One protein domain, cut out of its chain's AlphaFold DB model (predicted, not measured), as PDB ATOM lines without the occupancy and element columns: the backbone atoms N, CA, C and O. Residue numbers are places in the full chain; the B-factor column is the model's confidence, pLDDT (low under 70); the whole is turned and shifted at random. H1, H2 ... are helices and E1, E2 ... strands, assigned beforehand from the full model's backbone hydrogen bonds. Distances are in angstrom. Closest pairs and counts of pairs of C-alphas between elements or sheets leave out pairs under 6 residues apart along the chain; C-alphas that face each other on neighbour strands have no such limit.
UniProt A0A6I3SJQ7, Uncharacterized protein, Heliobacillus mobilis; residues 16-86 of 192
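This is residues 16 to 86 of the 192 residues of an uncharacterized protein of Heliobacillus mobilis (UniProt A0A6I3SJQ7). A small, strongly twisted sheet of four antiparallel strands forms the body; its long hairpin E1 and E2 bends sharply in both strands, and the tip half of the hairpin folds back toward E3, with residue 35 of E1 near residue 57. Helix H1 lies over E1 and crosses it on the face of the sheet, and the two short helical turns H2 and H3 only graze the sheet, apart from H1. The printed part has 71 residues with three named helices and four named strands, in the order H1 E1 E2 E3 E4 H2 H3; the sheet's order is E1 E2 E3 E4, all antiparallel, and the class of the domain is mixed, helices and strands. It is compact, with a radius of gyration of the C-alphas of 11.3 A and spans of 30 by 25 by 19 A.

H1 is residues 16 to 24, 12.4 A long, and begins at C-alpha 16 at (149.430, 33.754, 44.766). E1, residues 28 to 37, measures 16.8 A and bends by 114 degrees at residue 31. E2, residues 40 to 49, measures 14.9 A and bends by 122 degrees at residue 45. E3 is residues 56 to 60, beginning at C-alpha 56 at (142.401, 46.396, 36.159), and E4 is residues 66 to 70. H2 is residues 78 to 81; H3 is residues 83 to 86, ending at C-alpha 86 at (154.918, 48.791, 35.657).

E1 to E4 make a meander, each strand the antiparallel neighbour of the one before. In the hairpin E1 and E2, N 30 and O 47 are 2.8 A apart, within hydrogen-bond range. In the hairpin E2 and E3, N 48 and O 56 are at 2.8 A; in the hairpin E3 and E4, N 57 and O 69 are at 2.8 A. The closest C-alphas of E1 and E3, those of Cys 35 and Ala 57, are 6.2 A apart. H1 is on the sheet at a height of 8.9 A, from a local plane with only just enough C-alphas, 6; it lies over E1 and runs across the strands, at 65 degrees to E1 on the local plane. Its closest C-alpha pair with E1 is Ser 19 and Leu 29, 5.8 A. H2 is only just on the sheet, with 5 pairs of C-alphas within 10 A, and only grazes it. H3 only grazes it with residues 84 to 85. H2 and H3 are close but not clearly touching: the closest C-alphas, of Ala 78 and Gly 85, are 6.9 A apart. In H1 every O i to N i+4 pair is within hydrogen-bond range; H2 and H3 are too short for such a pair, and their one O i to N i+3 pair is within range in H3 but not in H2.

The two C-alphas farthest apart, those of Pro 51 and Asp 63, are 30.9 A apart. The printed part has no cut, and no link is long. The mean pLDDT of the printed part is 93.7, and no printed residue is under 70.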
ATOM      1  N   GLU A  16     149.176  33.601  43.329       94.25
ATOM      2  CA  GLU A  16     149.430  33.754  44.766       94.25
ATOM      3  C   GLU A  16     150.442  34.881  45.016       94.25
ATOM      4  O   GLU A  16     150.242  35.741  45.878       94.25
ATOM      5  N   VAL A  17     151.514  34.911  44.221       95.12
ATOM      6  CA  VAL A  17     152.516  35.985  44.250       95.12
ATOM      7  C   VAL A  17     151.895  37.311  43.811       95.12
ATOM      8  O   VAL A  17     152.129  38.335  44.454       95.12
ATOM      9  N   LEU A  18     151.046  37.299  42.778       95.62
ATOM     10  CA  LEU A  18     150.303  38.485  42.352       95.62
ATOM     11  C   LEU A  18     149.412  39.030  43.471       95.62
ATOM     12  O   LEU A  18     149.440  40.226  43.741       95.62
ATOM     13  N   SER A  19     148.673  38.167  44.165       96.81
ATOM     14  CA  SER A  19     147.824  38.554  45.293       96.81
ATOM     15  C   SER A  19     148.638  39.217  46.412       96.81
ATOM     16  O   SER A  19     148.234  40.256  46.940       96.81
ATOM     17  N   LYS A  20     149.832  38.691  46.729       97.00
ATOM     18  CA  LYS A  20     150.762  39.317  47.690       97.00
ATOM     19  C   LYS A  20     151.213  40.704  47.225       97.00
ATOM     20  O   LYS A  20     151.179  41.639  48.022       97.00
ATOM     21  N   ALA A  21     151.574  40.853  45.952       96.19
ATOM     22  CA  ALA A  21     151.984  42.133  45.379       96.19
ATOM     23  C   ALA A  21     150.849  43.171  45.397       96.19
ATOM     24  O   ALA A  21     151.041  44.293  45.861       96.19
ATOM     25  N   VAL A  22     149.643  42.777  44.981       97.31
ATOM     26  CA  VAL A  22     148.440  43.626  44.986       97.31
ATOM     27  C   VAL A  22     148.098  44.089  46.407       97.31
ATOM     28  O   VAL A  22     147.907  45.283  46.638       97.31
ATOM     29  N   ARG A  23     148.113  43.177  47.388       97.38
ATOM     30  CA  ARG A  23     147.879  43.510  48.806       97.38
ATOM     31  C   ARG A  23     148.933  44.449  49.366       97.38
ATOM     32  O   ARG A  23     148.607  45.369  50.111       97.38
ATOM     33  N   ARG A  24     150.194  44.239  48.994       95.38
ATOM     34  CA  ARG A  24     151.308  45.102  49.393       95.38
ATOM     35  C   ARG A  24     151.141  46.537  48.888       95.38
ATOM     36  O   ARG A  24     151.549  47.466  49.578       95.38
ATOM     37  N   MET A  25     150.513  46.719  47.728       95.50
ATOM     38  CA  MET A  25     150.159  48.034  47.182       95.50
ATOM     39  C   MET A  25     148.901  48.642  47.828       95.50
ATOM     40  O   MET A  25     148.524  49.762  47.492       95.50
ATOM     41  N   GLY A  26     148.257  47.936  48.766       96.94
ATOM     42  CA  GLY A  26     147.035  48.382  49.438       96.94
ATOM     43  C   GLY A  26     145.754  48.107  48.647       96.94
ATOM     44  O   GLY A  26     144.733  48.743  48.907       96.94
ATOM     45  N   PHE A  27     145.798  47.188  47.681       97.25
ATOM     46  CA  PHE A  27     144.665  46.824  46.832       97.25
ATOM     47  C   PHE A  27     144.217  45.383  47.085       97.25
ATOM     48  O   PHE A  27     144.825  44.637  47.856       97.25
ATOM     49  N   GLU A  28     143.151  44.977  46.405       96.31
ATOM     50  CA  GLU A  28     142.578  43.640  46.523       96.31
ATOM     51  C   GLU A  28     142.474  42.970  45.154       96.31
ATOM     52  O   GLU A  28     142.062  43.601  44.181       96.31
ATOM     53  N   LEU A  29     142.856  41.691  45.091       97.62
ATOM     54  CA  LEU A  29     142.632  40.825  43.938       97.62
ATOM     55  C   LEU A  29     141.365  40.005  44.206       97.62
ATOM     56  O   LEU A  29     141.359  39.151  45.090       97.62
ATOM     57  N   LEU A  30     140.304  40.303  43.465       97.44
ATOM     58  CA  LEU A  30     138.984  39.693  43.579       97.44
ATOM     59  C   LEU A  30     138.803  38.623  42.508       97.44
ATOM     60  O   LEU A  30     139.128  38.856  41.345       97.44
ATOM     61  N   GLU A  31     138.245  37.482  42.895       96.56
ATOM     62  CA  GLU A  31     137.936  36.382  41.981       96.56
ATOM     63  C   GLU A  31     136.498  36.489  41.457       96.56
ATOM     64  O   GLU A  31     135.567  36.766  42.217       96.56
ATOM     65  N   ASN A  32     136.311  36.242  40.159       95.69
ATOM     66  CA  ASN A  32     135.024  36.227  39.464       95.69
ATOM     67  C   ASN A  32     134.143  37.460  39.767       95.69
ATOM     68  O   ASN A  32     132.973  37.345  40.154       95.69
ATOM     69  N   ASP A  33     134.696  38.657  39.568       97.62
ATOM     70  CA  ASP A  33     134.024  39.933  39.838       97.62
ATOM     71  C   ASP A  33     133.884  40.795  38.565       97.62
ATOM     72  O   ASP A  33     134.393  40.484  37.485       97.62
ATOM     73  N   PHE A  34     133.125  41.883  38.660       96.94
ATOM     74  CA  PHE A  34     132.965  42.884  37.618       96.94
ATOM     75  C   PHE A  34     134.109  43.900  37.648       96.94
ATOM     76  O   PHE A  34     134.183  44.739  38.543       96.94
ATOM     77  N   CYS A  35     134.930  43.897  36.600       97.06
ATOM     78  CA  CYS A  35     135.915  44.941  36.347       97.06
ATOM     79  C   CYS A  35     135.228  46.189  35.775       97.06
ATOM     80  O   CYS A  35     134.433  46.086  34.830       97.06
ATOM     81  N   ARG A  36     135.516  47.362  36.353       96.88
ATOM     82  CA  ARG A  36     134.979  48.663  35.924       96.88
ATOM     83  C   ARG A  36     135.883  49.301  34.859       96.88
ATOM     84  O   ARG A  36     137.061  49.523  35.119       96.88
ATOM     85  N   TYR A  37     135.320  49.648  33.705       92.69
ATOM     86  CA  TYR A  37     135.974  50.336  32.581       92.69
ATOM     87  C   TYR A  37     135.187  51.597  32.187       92.69
ATOM     88  O   TYR A  37     134.069  51.808  32.668       92.69
ATOM     89  N   TYR A  38     135.716  52.412  31.267       89.44
ATOM     90  CA  TYR A  38     134.984  53.568  30.738       89.44
ATOM     91  C   TYR A  38     133.657  53.175  30.063       89.44
ATOM     92  O   TYR A  38     132.616  53.764  30.351       89.44
ATOM     93  N   PHE A  39     133.657  52.122  29.239       89.06
ATOM     94  CA  PHE A  39     132.467  51.641  28.516       89.06
ATOM     95  C   PHE A  39     131.554  50.709  29.340       89.06
ATOM     96  O   PHE A  39     130.769  49.946  28.777       89.06
ATOM     97  N   GLY A  40     131.637  50.748  30.674       92.75
ATOM     98  CA  GLY A  40     130.793  49.960  31.577       92.75
ATOM     99  C   GLY A  40     131.575  48.928  32.384       92.75
ATOM    100  O   GLY A  40     132.741  49.123  32.707       92.75
ATOM    101  N   LYS A  41     130.925  47.823  32.760       95.12
ATOM    102  CA  LYS A  41     131.542  46.767  33.575       95.12
ATOM    103  C   LYS A  41     131.443  45.408  32.901       95.12
ATOM    104  O   LYS A  41     130.404  45.080  32.329       95.12
ATOM    105  N   LYS A  42     132.496  44.601  33.009       95.88
ATOM    106  CA  LYS A  42     132.548  43.241  32.457       95.88
ATOM    107  C   LYS A  42     133.025  42.266  33.526       95.88
ATOM    108  O   LYS A  42     133.922  42.593  34.295       95.88
ATOM    109  N   ARG A  43     132.409  41.085  33.582       96.44
ATOM    110  CA  ARG A  43     132.834  40.005  34.479       96.44
ATOM    111  C   ARG A  43     134.184  39.450  34.021       96.44
ATOM    112  O   ARG A  43     134.381  39.263  32.818       96.44
ATOM    113  N   LYS A  44     135.089  39.238  34.972       95.88
ATOM    114  CA  LYS A  44     136.460  38.767  34.766       95.88
ATOM    115  C   LYS A  44     136.831  37.785  35.871       95.88
ATOM    116  O   LYS A  44     136.322  37.906  36.982       95.88
ATOM    117  N   ASP A  45     137.723  36.853  35.560       93.06
ATOM    118  CA  ASP A  45     138.150  35.823  36.512       93.06
ATOM    119  C   ASP A  45     138.936  36.425  37.670       93.06
ATOM    120  O   ASP A  45     138.733  36.027  38.811       93.06
ATOM    121  N   TYR A  46     139.744  37.448  37.396       97.00
ATOM    122  CA  TYR A  46     140.516  38.156  38.407       97.00
ATOM    123  C   TYR A  46     140.462  39.668  38.169       97.00
ATOM    124  O   TYR A  46     140.715  40.153  37.061       97.00
ATOM    125  N   VAL A  47     140.137  40.425  39.217       97.81
ATOM    126  CA  VAL A  47     139.993  41.886  39.183       97.81
ATOM    127  C   VAL A  47     140.816  42.510  40.298       97.81
ATOM    128  O   VAL A  47     140.606  42.222  41.470       97.81
ATOM    129  N   ILE A  48     141.719  43.417  39.945       97.81
ATOM    130  CA  ILE A  48     142.403  44.285  40.896       97.81
ATOM    131  C   ILE A  48     141.495  45.480  41.164       97.81
ATOM    132  O   ILE A  48     141.322  46.353  40.308       97.81
ATOM    133  N   ARG A  49     140.909  45.515  42.360       97.88
ATOM    134  CA  ARG A  49     140.030  46.601  42.783       97.88
ATOM    135  C   ARG A  49     140.853  47.832  43.130       97.88
ATOM    136  O   ARG A  49     141.632  47.819  44.082       97.88
ATOM    137  N   LEU A  50     140.635  48.913  42.385       96.94
ATOM    138  CA  LEU A  50     141.336  50.177  42.595       96.94
ATOM    139  C   LEU A  50     140.432  51.210  43.288       96.94
ATOM    140  O   LEU A  50     139.209  51.188  43.107       96.94
ATOM    141  N   PRO A  51     141.002  52.184  44.027       95.25
ATOM    142  CA  PRO A  51     140.217  53.231  44.692       95.25
ATOM    143  C   PRO A  51     139.434  54.139  43.727       95.25
ATOM    144  O   PRO A  51     138.554  54.889  44.137       95.25
ATOM    145  N   GLY A  52     139.787  54.125  42.437       92.50
ATOM    146  CA  GLY A  52     139.177  54.958  41.407       92.50
ATOM    147  C   GLY A  52     137.846  54.438  40.861       92.50
ATOM    148  O   GLY A  52     137.192  53.556  41.417       92.50
ATOM    149  N   LYS A  53     137.445  55.027  39.727       92.50
ATOM    150  CA  LYS A  53     136.254  54.621  38.966       92.50
ATOM    151  C   LYS A  53     136.483  53.347  38.156       92.50
ATOM    152  O   LYS A  53     135.517  52.633  37.908       92.50
ATOM    153  N   PHE A  54     137.729  53.100  37.755       96.19
ATOM    154  CA  PHE A  54     138.127  51.986  36.902       96.19
ATOM    155  C   PHE A  54     139.061  51.041  37.648       96.19
ATOM    156  O   PHE A  54     139.773  51.464  38.559       96.19
ATOM    157  N   ASP A  55     139.018  49.779  37.244       97.25
ATOM    158  CA  ASP A  55     139.806  48.672  37.774       97.25
ATOM    159  C   ASP A  55     140.755  48.133  36.698       97.25
ATOM    160  O   ASP A  55     140.688  48.528  35.531       97.25
ATOM    161  N   ALA A  56     141.621  47.200  37.091       96.75
ATOM    162  CA  ALA A  56     142.401  46.396  36.159       96.75
ATOM    163  C   ALA A  56     141.988  44.927  36.280       96.75
ATOM    164  O   ALA A  56     141.792  44.423  37.382       96.75
ATOM    165  N   ALA A  57     141.872  44.230  35.159       96.50
ATOM    166  CA  ALA A  57     141.635  42.796  35.131       96.50
ATOM    167  C   ALA A  57     142.936  42.042  34.871       96.50
ATOM    168  O   ALA A  57     143.820  42.523  34.162       96.50
ATOM    169  N   ILE A  58     143.013  40.836  35.416       95.75
ATOM    170  CA  ILE A  58     144.085  39.883  35.158       95.75
ATOM    171  C   ILE A  58     143.462  38.760  34.337       95.75
ATOM    172  O   ILE A  58     142.510  38.114  34.771       95.75
ATOM    173  N   VAL A  59     143.931  38.616  33.099       92.44
ATOM    174  CA  VAL A  59     143.311  37.757  32.085       92.44
ATOM    175  C   VAL A  59     144.306  36.689  31.679       92.44
ATOM    176  O   VAL A  59     145.415  37.022  31.262       92.44
ATOM    177  N   GLU A  60     143.901  35.431  31.799       91.44
ATOM    178  CA  GLU A  60     144.688  34.288  31.341       91.44
ATOM    179  C   GLU A  60     144.815  34.302  29.808       91.44
ATOM    180  O   GLU A  60     143.875  34.650  29.086       91.44
ATOM    181  N   MET A  61     146.000  33.970  29.316       90.56
ATOM    182  CA  MET A  61     146.324  33.827  27.903       90.56
ATOM    183  C   MET A  61     146.395  32.347  27.514       90.56
ATOM    184  O   MET A  61     146.447  31.461  28.362       90.56
ATOM    185  N   GLU A  62     146.437  32.071  26.210       88.06
ATOM    186  CA  GLU A  62     146.460  30.701  25.672       88.06
ATOM    187  C   GLU A  62     147.673  29.871  26.133       88.06
ATOM    188  O   GLU A  62     147.607  28.645  26.154       88.06
ATOM    189  N   ASP A  63     148.769  30.529  26.517       85.25
ATOM    190  CA  ASP A  63     149.997  29.902  27.015       85.25
ATOM    191  C   ASP A  63     149.997  29.659  28.539       85.25
ATOM    192  O   ASP A  63     151.005  29.213  29.091       85.25
ATOM    193  N   GLY A  64     148.879  29.929  29.225       84.75
ATOM    194  CA  GLY A  64     148.729  29.779  30.677       84.75
ATOM    195  C   GLY A  64     149.350  30.918  31.490       84.75
ATOM    196  O   GLY A  64     149.395  30.858  32.720       84.75
ATOM    197  N   THR A  65     149.844  31.961  30.822       87.50
ATOM    198  CA  THR A  65     150.298  33.181  31.480       87.50
ATOM    199  C   THR A  65     149.159  34.186  31.643       87.50
ATOM    200  O   THR A  65     148.083  34.024  31.078       87.50
ATOM    201  N   TYR A  66     149.372  35.245  32.419       90.44
ATOM    202  CA  TYR A  66     148.380  36.289  32.641       90.44
ATOM    203  C   TYR A  66     148.871  37.644  32.143       90.44
ATOM    204  O   TYR A  66     150.013  38.049  32.383       90.44
ATOM    205  N   ARG A  67     147.952  38.391  31.528       90.69
ATOM    206  CA  ARG A  67     148.147  39.786  31.122       90.69
ATOM    207  C   ARG A  67     147.260  40.737  31.916       90.69
ATOM    208  O   ARG A  67     146.191  40.360  32.400       90.69
ATOM    209  N   ILE A  68     147.683  41.997  31.978       93.38
ATOM    210  CA  ILE A  68     146.907  43.086  32.571       93.38
ATOM    211  C   ILE A  68     146.013  43.695  31.488       93.38
ATOM    212  O   ILE A  68     146.493  44.170  30.461       93.38
ATOM    213  N   GLU A  69     144.703  43.697  31.720       93.88
ATOM    214  CA  GLU A  69     143.718  44.372  30.874       93.88
ATOM    215  C   GLU A  69     143.098  45.532  31.654       93.88
ATOM    216  O   GLU A  69     142.358  45.328  32.618       93.88
ATOM    217  N   ALA A  70     143.372  46.758  31.224       93.31
ATOM    218  CA  ALA A  70     142.857  47.963  31.852       93.31
ATOM    219  C   ALA A  70     142.532  49.037  30.814       93.31
ATOM    220  O   ALA A  70     142.994  48.990  29.673       93.31
ATOM    221  N   ASP A  71     141.747  50.019  31.246       90.75
ATOM    222  CA  ASP A  71     141.620  51.275  30.524       90.75
ATOM    223  C   ASP A  71     142.792  52.188  30.896       90.75
ATOM    224  O   ASP A  71     142.892  52.684  32.023       90.75
ATOM    225  N   TRP A  72     143.723  52.343  29.958       89.00
ATOM    226  CA  TRP A  72     144.938  53.122  30.159       89.00
ATOM    227  C   TRP A  72     144.757  54.612  29.850       89.00
ATOM    228  O   TRP A  72     145.712  55.374  30.014       89.00
ATOM    229  N   ASP A  73     143.585  55.043  29.385       86.19
ATOM    230  CA  ASP A  73     143.341  56.453  29.098       86.19
ATOM    231  C   ASP A  73     143.081  57.264  30.384       86.19
ATOM    232  O   ASP A  73     142.596  56.758  31.402       86.19
ATOM    233  N   GLY A  74     143.445  58.548  30.360       81.94
ATOM    234  CA  GLY A  74     143.112  59.504  31.423       81.94
ATOM    235  C   GLY A  74     143.722  59.241  32.811       81.94
ATOM    236  O   GLY A  74     143.190  59.738  33.804       81.94
ATOM    237  N   ASP A  75     144.808  58.464  32.910       88.81
ATOM    238  CA  ASP A  75     145.552  58.175  34.156       88.81
ATOM    239  C   ASP A  75     144.691  57.601  35.307       88.81
ATOM    240  O   ASP A  75     145.029  57.649  36.490       88.81
ATOM    241  N   HIS A  76     143.526  57.032  34.991       91.31
ATOM    242  CA  HIS A  76     142.612  56.522  36.010       91.31
ATOM    243  C   HIS A  76     143.138  55.261  36.697       91.31
ATOM    244  O   HIS A  76     142.946  55.107  37.908       91.31
ATOM    245  N   VAL A  77     143.798  54.394  35.926       94.31
ATOM    246  CA  VAL A  77     144.422  53.147  36.386       94.31
ATOM    247  C   VAL A  77     145.930  53.321  36.593       94.31
ATOM    248  O   VAL A  77     146.462  52.876  37.613       94.31
ATOM    249  N   ALA A  78     146.612  54.005  35.668       93.94
ATOM    250  CA  ALA A  78     148.071  54.122  35.663       93.94
ATOM    251  C   ALA A  78     148.635  54.794  36.930       93.94
ATOM    252  O   ALA A  78     149.631  54.321  37.467       93.94
ATOM    253  N   LYS A  79     147.949  55.782  37.514       95.25
ATOM    254  CA  LYS A  79     148.343  56.370  38.806       95.25
ATOM    255  C   LYS A  79     148.434  55.392  39.982       95.25
ATOM    256  O   LYS A  79     149.057  55.719  40.988       95.25
ATOM    257  N   TYR A  80     147.774  54.234  39.904       95.69
ATOM    258  CA  TYR A  80     147.770  53.239  40.980       95.69
ATOM    259  C   TYR A  80     148.753  52.100  40.727       95.69
ATOM    260  O   TYR A  80     149.458  51.687  41.645       95.69
ATOM    261  N   ILE A  81     148.785  51.578  39.499       94.44
ATOM    262  CA  ILE A  81     149.576  50.385  39.154       94.44
ATOM    263  C   ILE A  81     150.711  50.658  38.165       94.44
ATOM    264  O   ILE A  81     151.410  49.729  37.773       94.44
ATOM    265  N   GLY A  82     150.949  51.924  37.824       92.50
ATOM    266  CA  GLY A  82     151.918  52.354  36.821       92.50
ATOM    267  C   GLY A  82     151.371  52.262  35.399       92.50
ATOM    268  O   GLY A  82     150.390  51.554  35.140       92.50
ATOM    269  N   ARG A  83     152.001  52.977  34.460       90.75
ATOM    270  CA  ARG A  83     151.667  52.835  33.038       90.75
ATOM    271  C   ARG A  83     151.967  51.402  32.604       90.75
ATOM    272  O   ARG A  83     152.979  50.840  33.007       90.75
ATOM    273  N   ASP A  84     151.043  50.796  31.861       89.12
ATOM    274  CA  ASP A  84     151.120  49.395  31.423       89.12
ATOM    275  C   ASP A  84     151.354  48.388  32.579       89.12
ATOM    276  O   ASP A  84     151.759  47.250  32.361       89.12
ATOM    277  N   GLY A  85     151.063  48.790  33.827       91.81
ATOM    278  CA  GLY A  85     151.212  47.961  35.022       91.81
ATOM    279  C   GLY A  85     152.609  47.951  35.645       91.81
ATOM    280  O   GLY A  85     152.877  47.100  36.490       91.81
ATOM    281  N   GLU A  86     153.503  48.869  35.270       91.19
ATOM    282  CA  GLU A  86     154.918  48.791  35.657       91.19
ATOM    283  C   GLU A  86     155.182  48.755  37.182       91.19
ATOM    284  O   GLU A  86     156.085  48.077  37.680       91.19
TER     285      GLU A  86